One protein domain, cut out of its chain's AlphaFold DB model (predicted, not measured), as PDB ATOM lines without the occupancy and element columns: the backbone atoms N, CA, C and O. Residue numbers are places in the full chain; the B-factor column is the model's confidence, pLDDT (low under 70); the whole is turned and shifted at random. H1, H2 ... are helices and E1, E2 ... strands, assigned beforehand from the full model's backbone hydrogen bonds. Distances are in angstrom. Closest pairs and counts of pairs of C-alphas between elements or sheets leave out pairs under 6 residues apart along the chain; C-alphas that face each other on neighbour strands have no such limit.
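What this domain is: This is residues 34 to 110 of the 110 residues of the protein "Defective in cullin neddylation protein" of Striga asiatica (UniProt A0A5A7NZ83). A helical hairpin, H1 and H2, makes one side of a small body of four helices; H4 crosses H2, and H3 sits between the start of H4 and H1, as a four-sided ring H1, H2, H4, H3. A long loop, residues 82 to 95, joins H3 to H4, and the short strand E1 runs beside residues 34 to 35. The printed part has 77 residues, mostly helix, in the order H1, H2, E1, H3, H4. It is compact, with a radius of gyration of the C-alphas of 11.6 A, and rounded, spanning 29 by 23 by 22 A.

How they stand to each other: H1, residues 36 to 48, and H2, residues 52 to 64, form a helical hairpin and touch, closest at the C-alphas of Gly 48 and Val 55, 5.6 A apart, at a shallow tilt of 16 degrees, opposite ways. E1, residues 70 to 72, pairs with no named strand, but its residues 70 to 71 pair antiparallel with residues 34 to 35. H3, residues 73 to 81, is close to H1 but not clearly touching, the closest C-alphas, of Ile 47 and Leu 80, being 7.8 A apart. H4, residues 96 to 108, touches H3 with residues 97 to 98 alone, closest at the C-alphas of Gln 75 and Leu 97, 7.0 A, at a steep tilt of 46 degrees. Residues 101 to 105 of H4 touch residues 57 to 61 of H2, closest at the C-alphas of Phe 61 and Phe 101, 6.5 A, about perpendicular, only just, at 72 degrees. H2 and H3 are apart, as are H1 and H4. In H1, H2, H3 and H4 every O i to N i+4 pair is within hydrogen-bond range.

Where its parts are: H1 begins at C-alpha 36 (143.627, 162.572, 164.614) and is 15.6 A long; H2 is 18.3 A. E1 is 6.6 A and H3 11.8 A. H4, 18.1 A, ends at C-alpha 108 (129.932, 150.588, 152.774).

The domain as a whole: The C-alphas of Leu 34 and Val 110, the two farthest apart, are 31.3 A apart. The printed part has no cut; the link H3 to H4 is long, the others tight. Mean pLDDT of the printed part is 77.7, and residues 66 to 69, 82 to 87, 90, 92 and 109 to 110 are under 70.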
ATOM      1  N   LEU A  34     146.220 169.044 162.395       74.69
ATOM      2  CA  LEU A  34     145.500 168.552 163.559       74.69
ATOM      3  C   LEU A  34     145.858 167.087 163.775       74.69
ATOM      4  O   LEU A  34     145.916 166.304 162.827       74.69
ATOM      5  N   ASP A  35     146.089 166.717 165.027       82.94
ATOM      6  CA  ASP A  35     146.193 165.310 165.391       82.94
ATOM      7  C   ASP A  35     144.852 164.613 165.128       82.94
ATOM      8  O   ASP A  35     143.792 165.253 165.180       82.94
ATOM      9  N   ILE A  36     144.870 163.315 164.834       81.62
ATOM     10  CA  ILE A  36     143.627 162.572 164.614       81.62
ATOM     11  C   ILE A  36     142.719 162.597 165.847       81.62
ATOM     12  O   ILE A  36     141.512 162.770 165.692       81.62
ATOM     13  N   GLU A  37     143.281 162.567 167.057       82.62
ATOM     14  CA  GLU A  37     142.496 162.698 168.291       82.62
ATOM     15  C   GLU A  37     141.747 164.039 168.345       82.62
ATOM     16  O   GLU A  37     140.550 164.101 168.624       82.62
ATOM     17  N   SER A  38     142.437 165.127 167.990       84.38
ATOM     18  CA  SER A  38     141.826 166.462 167.917       84.38
ATOM     19  C   SER A  38     140.801 166.555 166.790       84.38
ATOM     20  O   SER A  38     139.769 167.206 166.939       84.38
ATOM     21  N   THR A  39     141.077 165.886 165.671       82.06
ATOM     22  CA  THR A  39     140.188 165.822 164.512       82.06
ATOM     23  C   THR A  39     138.863 165.175 164.895       82.06
ATOM     24  O   THR A  39     137.823 165.764 164.624       82.06
ATOM     25  N   TYR A  40     138.872 164.028 165.582       80.56
ATOM     26  CA  TYR A  40     137.641 163.371 166.030       80.56
ATOM     27  C   TYR A  40     136.770 164.294 166.880       80.56
ATOM     28  O   TYR A  40     135.588 164.459 166.582       80.56
ATOM     29  N   ILE A  41     137.366 164.943 167.884       83.88
ATOM     30  CA  ILE A  41     136.650 165.850 168.792       83.88
ATOM     31  C   ILE A  41     136.055 167.029 168.017       83.88
ATOM     32  O   ILE A  41     134.905 167.402 168.232       83.88
ATOM     33  N   LEU A  42     136.820 167.619 167.096       83.69
ATOM     34  CA  LEU A  42     136.356 168.741 166.285       83.69
ATOM     35  C   LEU A  42     135.218 168.340 165.339       83.69
ATOM     36  O   LEU A  42     134.258 169.099 165.214       83.69
ATOM     37  N   ILE A  43     135.305 167.188 164.660       80.31
ATOM     38  CA  ILE A  43     134.240 166.743 163.740       80.31
ATOM     39  C   ILE A  43     132.964 166.488 164.522       80.31
ATOM     40  O   ILE A  43     131.898 166.950 164.115       80.31
ATOM     41  N   ASP A  44     133.082 165.788 165.643       83.44
ATOM     42  CA  ASP A  44     131.957 165.486 166.517       83.44
ATOM     43  C   ASP A  44     131.299 166.770 167.044       83.44
ATOM     44  O   ASP A  44     130.080 166.926 166.977       83.44
ATOM     45  N   LEU A  45     132.101 167.766 167.431       84.69
ATOM     46  CA  LEU A  45     131.591 169.040 167.935       84.69
ATOM     47  C   LEU A  45     130.935 169.907 166.847       84.69
ATOM     48  O   LEU A  45     129.867 170.476 167.069       84.69
ATOM     49  N   VAL A  46     131.583 170.066 165.689       83.38
ATOM     50  CA  VAL A  46     131.132 171.002 164.642       83.38
ATOM     51  C   VAL A  46     130.015 170.396 163.799       83.38
ATOM     52  O   VAL A  46     129.056 171.084 163.449       83.38
ATOM     53  N   ILE A  47     130.143 169.113 163.457       77.62
ATOM     54  CA  ILE A  47     129.284 168.433 162.486       77.62
ATOM     55  C   ILE A  47     128.508 167.280 163.119       77.62
ATOM     56  O   ILE A  47     127.437 166.953 162.618       77.62
ATOM     57  N   GLY A  48     128.972 166.693 164.226       77.94
ATOM     58  CA  GLY A  48     128.306 165.556 164.877       77.94
ATOM     59  C   GLY A  48     126.895 165.881 165.355       77.94
ATOM     60  O   GLY A  48     126.027 165.014 165.323       77.94
ATOM     61  N   PHE A  49     126.610 167.150 165.671       78.81
ATOM     62  CA  PHE A  49     125.247 167.584 165.981       78.81
ATOM     63  C   PHE A  49     124.310 167.585 164.760       78.81
ATOM     64  O   PHE A  49     123.141 167.232 164.883       78.81
ATOM     65  N   GLN A  50     124.796 167.984 163.577       78.12
ATOM     66  CA  GLN A  50     123.968 168.074 162.364       78.12
ATOM     67  C   GLN A  50     123.952 166.774 161.546       78.12
ATOM     68  O   GLN A  50     122.930 166.430 160.960       78.12
ATOM     69  N   TYR A  51     125.070 166.047 161.514       79.25
ATOM     70  CA  TYR A  51     125.284 164.864 160.677       79.25
ATOM     71  C   TYR A  51     125.960 163.723 161.461       79.25
ATOM     72  O   TYR A  51     127.025 163.245 161.059       79.25
ATOM     73  N   PRO A  52     125.348 163.225 162.551       80.69
ATOM     74  CA  PRO A  52     125.961 162.205 163.407       80.69
ATOM     75  C   PRO A  52     126.336 160.925 162.643       80.69
ATOM     76  O   PRO A  52     127.406 160.364 162.854       80.69
ATOM     77  N   ALA A  53     125.508 160.489 161.686       82.31
ATOM     78  CA  ALA A  53     125.786 159.300 160.872       82.31
ATOM     79  C   ALA A  53     126.998 159.469 159.934       82.31
ATOM     80  O   ALA A  53     127.714 158.509 159.632       82.31
ATOM     81  N   GLN A  54     127.229 160.696 159.466       79.62
ATOM     82  CA  GLN A  54     128.330 161.022 158.566       79.62
ATOM     83  C   GLN A  54     129.637 161.145 159.341       79.62
ATOM     84  O   GLN A  54     130.657 160.616 158.903       79.62
ATOM     85  N   VAL A  55     129.572 161.753 160.530       82.56
ATOM     86  CA  VAL A  55     130.677 161.784 161.490       82.56
ATOM     87  C   VAL A  55     131.080 160.380 161.910       82.56
ATOM     88  O   VAL A  55     132.257 160.054 161.813       82.56
ATOM     89  N   ASP A  56     130.134 159.520 162.288       85.06
ATOM     90  CA  ASP A  56     130.443 158.138 162.671       85.06
ATOM     91  C   ASP A  56     131.104 157.367 161.518       85.06
ATOM     92  O   ASP A  56     132.116 156.690 161.698       85.06
ATOM     93  N   SER A  57     130.599 157.548 160.296       85.38
ATOM     94  CA  SER A  57     131.197 156.962 159.095       85.38
ATOM     95  C   SER A  57     132.618 157.470 158.851       85.38
ATOM     96  O   SER A  57     133.507 156.680 158.541       85.38
ATOM     97  N   PHE A  58     132.858 158.766 159.030       82.44
ATOM     98  CA  PHE A  58     134.187 159.348 158.885       82.44
ATOM     99  C   PHE A  58     135.148 158.888 159.981       82.44
ATOM    100  O   PHE A  58     136.298 158.554 159.703       82.44
ATOM    101  N   VAL A  59     134.667 158.784 161.219       82.06
ATOM    102  CA  VAL A  59     135.442 158.263 162.346       82.06
ATOM    103  C   VAL A  59     135.830 156.807 162.099       82.06
ATOM    104  O   VAL A  59     136.981 156.429 162.308       82.06
ATOM    105  N   GLN A  60     134.899 155.985 161.611       85.94
ATOM    106  CA  GLN A  60     135.191 154.610 161.206       85.94
ATOM    107  C   GLN A  60     136.214 154.555 160.067       85.94
ATOM    108  O   GLN A  60     137.140 153.750 160.126       85.94
ATOM    109  N   PHE A  61     136.084 155.420 159.060       84.75
ATOM    110  CA  PHE A  61     137.040 155.503 157.961       84.75
ATOM    111  C   PHE A  61     138.453 155.849 158.449       84.75
ATOM    112  O   PHE A  61     139.401 155.157 158.087       84.75
ATOM    113  N   LEU A  62     138.599 156.851 159.321       81.56
ATOM    114  CA  LEU A  62     139.890 157.211 159.915       81.56
ATOM    115  C   LEU A  62     140.471 156.079 160.779       81.56
ATOM    116  O   LEU A  62     141.677 155.853 160.755       81.56
ATOM    117  N   LYS A  63     139.630 155.320 161.494       81.88
ATOM    118  CA  LYS A  63     140.073 154.129 162.241       81.88
ATOM    119  C   LYS A  63     140.594 153.018 161.327       81.88
ATOM    120  O   LYS A  63     141.534 152.325 161.701       81.88
ATOM    121  N   ILE A  64     139.980 152.835 160.157       82.25
ATOM    122  CA  ILE A  64     140.420 151.857 159.148       82.25
ATOM    123  C   ILE A  64     141.716 152.328 158.488       82.25
ATOM    124  O   ILE A  64     142.630 151.536 158.273       82.25
ATOM    125  N   GLN A  65     141.803 153.620 158.189       73.56
ATOM    126  CA  GLN A  65     142.971 154.258 157.605       73.56
ATOM    127  C   GLN A  65     143.910 154.778 158.705       73.56
ATOM    128  O   GLN A  65     144.197 155.972 158.792       73.56
ATOM    129  N   SER A  66     144.407 153.868 159.549       64.19
ATOM    130  CA  SER A  66     145.283 154.186 160.690       64.19
ATOM    131  C   SER A  66     146.629 154.824 160.309       64.19
ATOM    132  O   SER A  66     147.371 155.276 161.183       64.19
ATOM    133  N   ASP A  67     146.968 154.847 159.019       67.44
ATOM    134  CA  ASP A  67     148.167 155.505 158.496       67.44
ATOM    135  C   ASP A  67     148.065 157.037 158.508       67.44
ATOM    136  O   ASP A  67     149.087 157.727 158.608       67.44
ATOM    137  N   TYR A  68     146.854 157.601 158.485       69.69
ATOM    138  CA  TYR A  68     146.674 159.044 158.638       69.69
ATOM    139  C   TYR A  68     146.723 159.401 160.121       69.69
ATOM    140  O   TYR A  68     145.707 159.382 160.794       69.69
ATOM    141  N   LYS A  69     147.908 159.719 160.652       69.75
ATOM    142  CA  LYS A  69     148.072 160.157 162.057       69.75
ATOM    143  C   LYS A  69     147.780 161.638 162.281       69.75
ATOM    144  O   LYS A  69     147.492 162.058 163.395       69.75
ATOM    145  N   VAL A  70     147.860 162.430 161.218       74.06
ATOM    146  CA  VAL A  70     147.625 163.871 161.251       74.06
ATOM    147  C   VAL A  70     146.791 164.277 160.047       74.06
ATOM    148  O   VAL A  70     147.024 163.808 158.933       74.06
ATOM    149  N   MET A  71     145.831 165.165 160.273       78.69
ATOM    150  CA  MET A  71     145.004 165.771 159.241       78.69
ATOM    151  C   MET A  71     145.446 167.214 159.024       78.69
ATOM    152  O   MET A  71     145.461 168.023 159.949       78.69
ATOM    153  N   ASN A  72     145.793 167.574 157.792       79.12
ATOM    154  CA  ASN A  72     146.039 168.975 157.445       79.12
ATOM    155  C   ASN A  72     144.726 169.777 157.562       79.12
ATOM    156  O   ASN A  72     143.663 169.298 157.175       79.12
ATOM    157  N   MET A  73     144.791 171.027 158.024       75.69
ATOM    158  CA  MET A  73     143.672 171.969 157.994       75.69
ATOM    159  C   MET A  73     143.014 172.115 156.624       75.69
ATOM    160  O   MET A  73     141.835 172.438 156.572       75.69
ATOM    161  N   ASP A  74     143.738 171.924 155.527       76.81
ATOM    162  CA  ASP A  74     143.141 171.918 154.192       76.81
ATOM    163  C   ASP A  74     142.201 170.718 153.980       76.81
ATOM    164  O   ASP A  74     141.071 170.875 153.519       76.81
ATOM    165  N   GLN A  75     142.613 169.533 154.440       78.88
ATOM    166  CA  GLN A  75     141.788 168.320 154.426       78.88
ATOM    167  C   GLN A  75     140.568 168.476 155.333       78.88
ATOM    168  O   GLN A  75     139.443 168.196 154.925       78.88
ATOM    169  N   TRP A  76     140.791 169.012 156.531       78.31
ATOM    170  CA  TRP A  76     139.740 169.364 157.478       78.31
ATOM    171  C   TRP A  76     138.737 170.368 156.891       78.31
ATOM    172  O   TRP A  76     137.526 170.168 156.952       78.31
ATOM    173  N   LYS A  77     139.228 171.462 156.298       77.25
ATOM    174  CA  LYS A  77     138.379 172.481 155.670       77.25
ATOM    175  C   LYS A  77     137.605 171.896 154.501       77.25
ATOM    176  O   LYS A  77     136.436 172.221 154.353       77.25
ATOM    177  N   SER A  78     138.230 171.044 153.695       78.06
ATOM    178  CA  SER A  78     137.555 170.346 152.600       78.06
ATOM    179  C   SER A  78     136.406 169.481 153.120       78.06
ATOM    180  O   SER A  78     135.307 169.548 152.579       78.06
ATOM    181  N   PHE A  79     136.611 168.779 154.237       77.88
ATOM    182  CA  PHE A  79     135.558 168.014 154.900       77.88
ATOM    183  C   PHE A  79     134.417 168.903 155.421       77.88
ATOM    184  O   PHE A  79     133.249 168.643 155.143       77.88
ATOM    185  N   LEU A  80     134.739 170.012 156.096       75.81
ATOM    186  CA  LEU A  80     133.736 170.981 156.559       75.81
ATOM    187  C   LEU A  80     132.956 171.653 155.425       75.81
ATOM    188  O   LEU A  80     131.812 172.052 155.626       75.81
ATOM    189  N   ARG A  81     133.578 171.839 154.256       73.50
ATOM    190  CA  ARG A  81     132.922 172.438 153.088       73.50
ATOM    191  C   ARG A  81     131.879 171.506 152.476       73.50
ATOM    192  O   ARG A  81     130.926 172.011 151.891       73.50
ATOM    193  N   PHE A  82     132.048 170.193 152.624       69.62
ATOM    194  CA  PHE A  82     131.180 169.177 152.029       69.62
ATOM    195  C   PHE A  82     130.711 168.170 153.077       69.62
ATOM    196  O   PHE A  82     131.056 166.989 152.996       69.62
ATOM    197  N   PRO A  83     129.894 168.610 154.051       66.00
ATOM    198  CA  PRO A  83     129.356 167.701 155.040       66.00
ATOM    199  C   PRO A  83     128.399 166.699 154.403       66.00
ATOM    200  O   PRO A  83     128.303 165.613 154.930       66.00
ATOM    201  N   ASP A  84     127.733 167.010 153.284       65.38
ATOM    202  CA  ASP A  84     126.710 166.155 152.670       65.38
ATOM    203  C   ASP A  84     127.221 165.276 151.514       65.38
ATOM    204  O   ASP A  84     126.515 164.353 151.111       65.38
ATOM    205  N   LEU A  85     128.429 165.531 150.989       67.06
ATOM    206  CA  LEU A  85     129.050 164.845 149.839       67.06
ATOM    207  C   LEU A  85     128.178 164.766 148.567       67.06
ATOM    208  O   LEU A  85     128.538 164.075 147.613       67.06
ATOM    209  N   ARG A  86     127.037 165.465 148.517       66.31
ATOM    210  CA  ARG A  86     126.052 165.346 147.427       66.31
ATOM    211  C   ARG A  86     126.541 165.955 146.121       66.31
ATOM    212  O   ARG A  86     126.154 165.487 145.058       66.31
ATOM    213  N   ASN A  87     127.410 166.955 146.221       64.69
ATOM    214  CA  ASN A  87     128.050 167.625 145.091       64.69
ATOM    215  C   ASN A  87     129.551 167.324 145.025       64.69
ATOM    216  O   ASN A  87     130.313 168.145 144.528       64.69
ATOM    217  N   TYR A  88     129.993 166.194 145.581       70.88
ATOM    218  CA  TYR A  88     131.392 165.811 145.481       70.88
ATOM    219  C   TYR A  88     131.748 165.499 144.021       70.88
ATOM    220  O   TYR A  88     131.250 164.519 143.456       70.88
ATOM    221  N   ASP A  89     132.601 166.331 143.425       73.88
ATOM    222  CA  ASP A  89     133.115 166.147 142.071       73.88
ATOM    223  C   ASP A  89     134.563 165.645 142.113       73.88
ATOM    224  O   ASP A  89     135.465 166.317 142.606       73.88
ATOM    225  N   THR A  90     134.798 164.462 141.550       68.19
ATOM    226  CA  THR A  90     136.137 163.872 141.391       68.19
ATOM    227  C   THR A  90     137.040 164.657 140.432       68.19
ATOM    228  O   THR A  90     138.235 164.388 140.362       68.19
ATOM    229  N   CYS A  91     136.492 165.597 139.653       70.44
ATOM    230  CA  CYS A  91     137.270 166.501 138.807       70.44
ATOM    231  C   CYS A  91     137.845 167.705 139.568       70.44
ATOM    232  O   CYS A  91     138.719 168.395 139.037       70.44
ATOM    233  N   GLU A  92     137.385 167.978 140.790       69.94
ATOM    234  CA  GLU A  92     137.965 169.012 141.641       69.94
ATOM    235  C   GLU A  92     139.224 168.496 142.354       69.94
ATOM    236  O   GLU A  92     139.367 167.307 142.634       69.94
ATOM    237  N   ALA A  93     140.156 169.402 142.663       75.19
ATOM    238  CA  ALA A  93     141.416 169.086 143.338       75.19
ATOM    239  C   ALA A  93     141.213 168.837 144.844       75.19
ATOM    240  O   ALA A  93     141.809 169.509 145.690       75.19
ATOM    241  N   TRP A  94     140.330 167.896 145.178       79.38
ATOM    242  CA  TRP A  94     140.124 167.459 146.545       79.38
ATOM    243  C   TRP A  94     141.358 166.711 147.053       79.38
ATOM    244  O   TRP A  94     142.078 166.059 146.292       79.38
ATOM    245  N   PRO A  95     141.654 166.812 148.354       77.56
ATOM    246  CA  PRO A  95     142.712 166.013 148.927       77.56
ATOM    247  C   PRO A  95     142.313 164.540 148.887       77.56
ATOM    248  O   PRO A  95     141.198 164.197 149.265       77.56
ATOM    249  N   LEU A  96     143.281 163.675 148.574       79.44
ATOM    250  CA  LEU A  96     143.109 162.216 148.473       79.44
ATOM    251  C   LEU A  96     142.403 161.574 149.678       79.44
ATOM    252  O   LEU A  96     141.799 160.515 149.561       79.44
ATOM    253  N   LEU A  97     142.483 162.202 150.854       81.38
ATOM    254  CA  LEU A  97     141.758 161.761 152.042       81.38
ATOM    255  C   LEU A  97     140.235 161.774 151.829       81.38
ATOM    256  O   LEU A  97     139.550 160.858 152.276       81.38
ATOM    257  N   LEU A  98     139.721 162.800 151.148       80.38
ATOM    258  CA  LEU A  98     138.306 162.942 150.829       80.38
ATOM    259  C   LEU A  98     137.897 161.962 149.723       80.38
ATOM    260  O   LEU A  98     136.881 161.294 149.885       80.38
ATOM    261  N   ASP A  99     138.714 161.797 148.674       82.62
ATOM    262  CA  ASP A  99     138.513 160.754 147.653       82.62
ATOM    263  C   ASP A  99     138.385 159.365 148.288       82.62
ATOM    264  O   ASP A  99     137.410 158.648 148.056       82.62
ATOM    265  N   ASN A 100     139.338 159.014 149.156       85.19
ATOM    266  CA  ASN A 100     139.349 157.735 149.860       85.19
ATOM    267  C   ASN A 100     138.127 157.575 150.774       85.19
ATOM    268  O   ASN A 100     137.566 156.482 150.865       85.19
ATOM    269  N   PHE A 101     137.691 158.648 151.439       83.56
ATOM    270  CA  PHE A 101     136.494 158.620 152.277       83.56
ATOM    271  C   PHE A 101     135.221 158.383 151.458       83.56
ATOM    272  O   PHE A 101     134.389 157.558 151.840       83.56
ATOM    273  N   VAL A 102     135.068 159.071 150.323       82.25
ATOM    274  CA  VAL A 102     133.911 158.918 149.429       82.25
ATOM    275  C   VAL A 102     133.874 157.521 148.817       82.25
ATOM    276  O   VAL A 102     132.811 156.897 148.777       82.25
ATOM    277  N   ASP A 103     135.017 157.006 148.363       85.25
ATOM    278  CA  ASP A 103     135.137 155.634 147.865       85.25
ATOM    279  C   ASP A 103     134.754 154.609 148.945       85.25
ATOM    280  O   ASP A 103     133.955 153.701 148.697       85.25
ATOM    281  N   TRP A 104     135.238 154.797 150.174       86.12
ATOM    282  CA  TRP A 104     134.890 153.934 151.299       86.12
ATOM    283  C   TRP A 104     133.398 153.994 151.655       86.12
ATOM    284  O   TRP A 104     132.776 152.952 151.865       86.12
ATOM    285  N   LEU A 105     132.797 155.186 151.668       83.00
ATOM    286  CA  LEU A 105     131.360 155.356 151.890       83.00
ATOM    287  C   LEU A 105     130.529 154.635 150.828       83.00
ATOM    288  O   LEU A 105     129.574 153.941 151.172       83.00
ATOM    289  N   LYS A 106     130.908 154.757 149.549       82.31
ATOM    290  CA  LYS A 106     130.252 154.042 148.445       82.31
ATOM    291  C   LYS A 106     130.350 152.528 148.627       82.31
ATOM    292  O   LYS A 106     129.357 151.843 148.427       82.31
ATOM    293  N   LYS A 107     131.508 152.014 149.053       82.94
ATOM    294  CA  LYS A 107     131.712 150.583 149.340       82.94
ATOM    295  C   LYS A 107     130.917 150.088 150.548       82.94
ATOM    296  O   LYS A 107     130.496 148.941 150.543       82.94
ATOM    297  N   LYS A 108     130.720 150.923 151.574       77.81
ATOM    298  CA  LYS A 108     129.932 150.588 152.774       77.81
ATOM    299  C   LYS A 108     128.417 150.638 152.533       77.81
ATOM    300  O   LYS A 108     127.669 150.003 153.266       77.81
ATOM    301  N   ALA A 109     127.966 151.418 151.551       68.56
ATOM    302  CA  ALA A 109     126.551 151.559 151.205       68.56
ATOM    303  C   ALA A 109     126.006 150.440 150.288       68.56
ATOM    304  O   ALA A 109     124.812 150.459 149.984       68.56
ATOM    305  N   VAL A 110     126.857 149.505 149.845       50.09
ATOM    306  CA  VAL A 110     126.517 148.314 149.038       50.09
ATOM    307  C   VAL A 110     126.475 147.082 149.932       50.09
ATOM    308  O   VAL A 110     125.524 146.288 149.770       50.09
TER     309      VAL A 110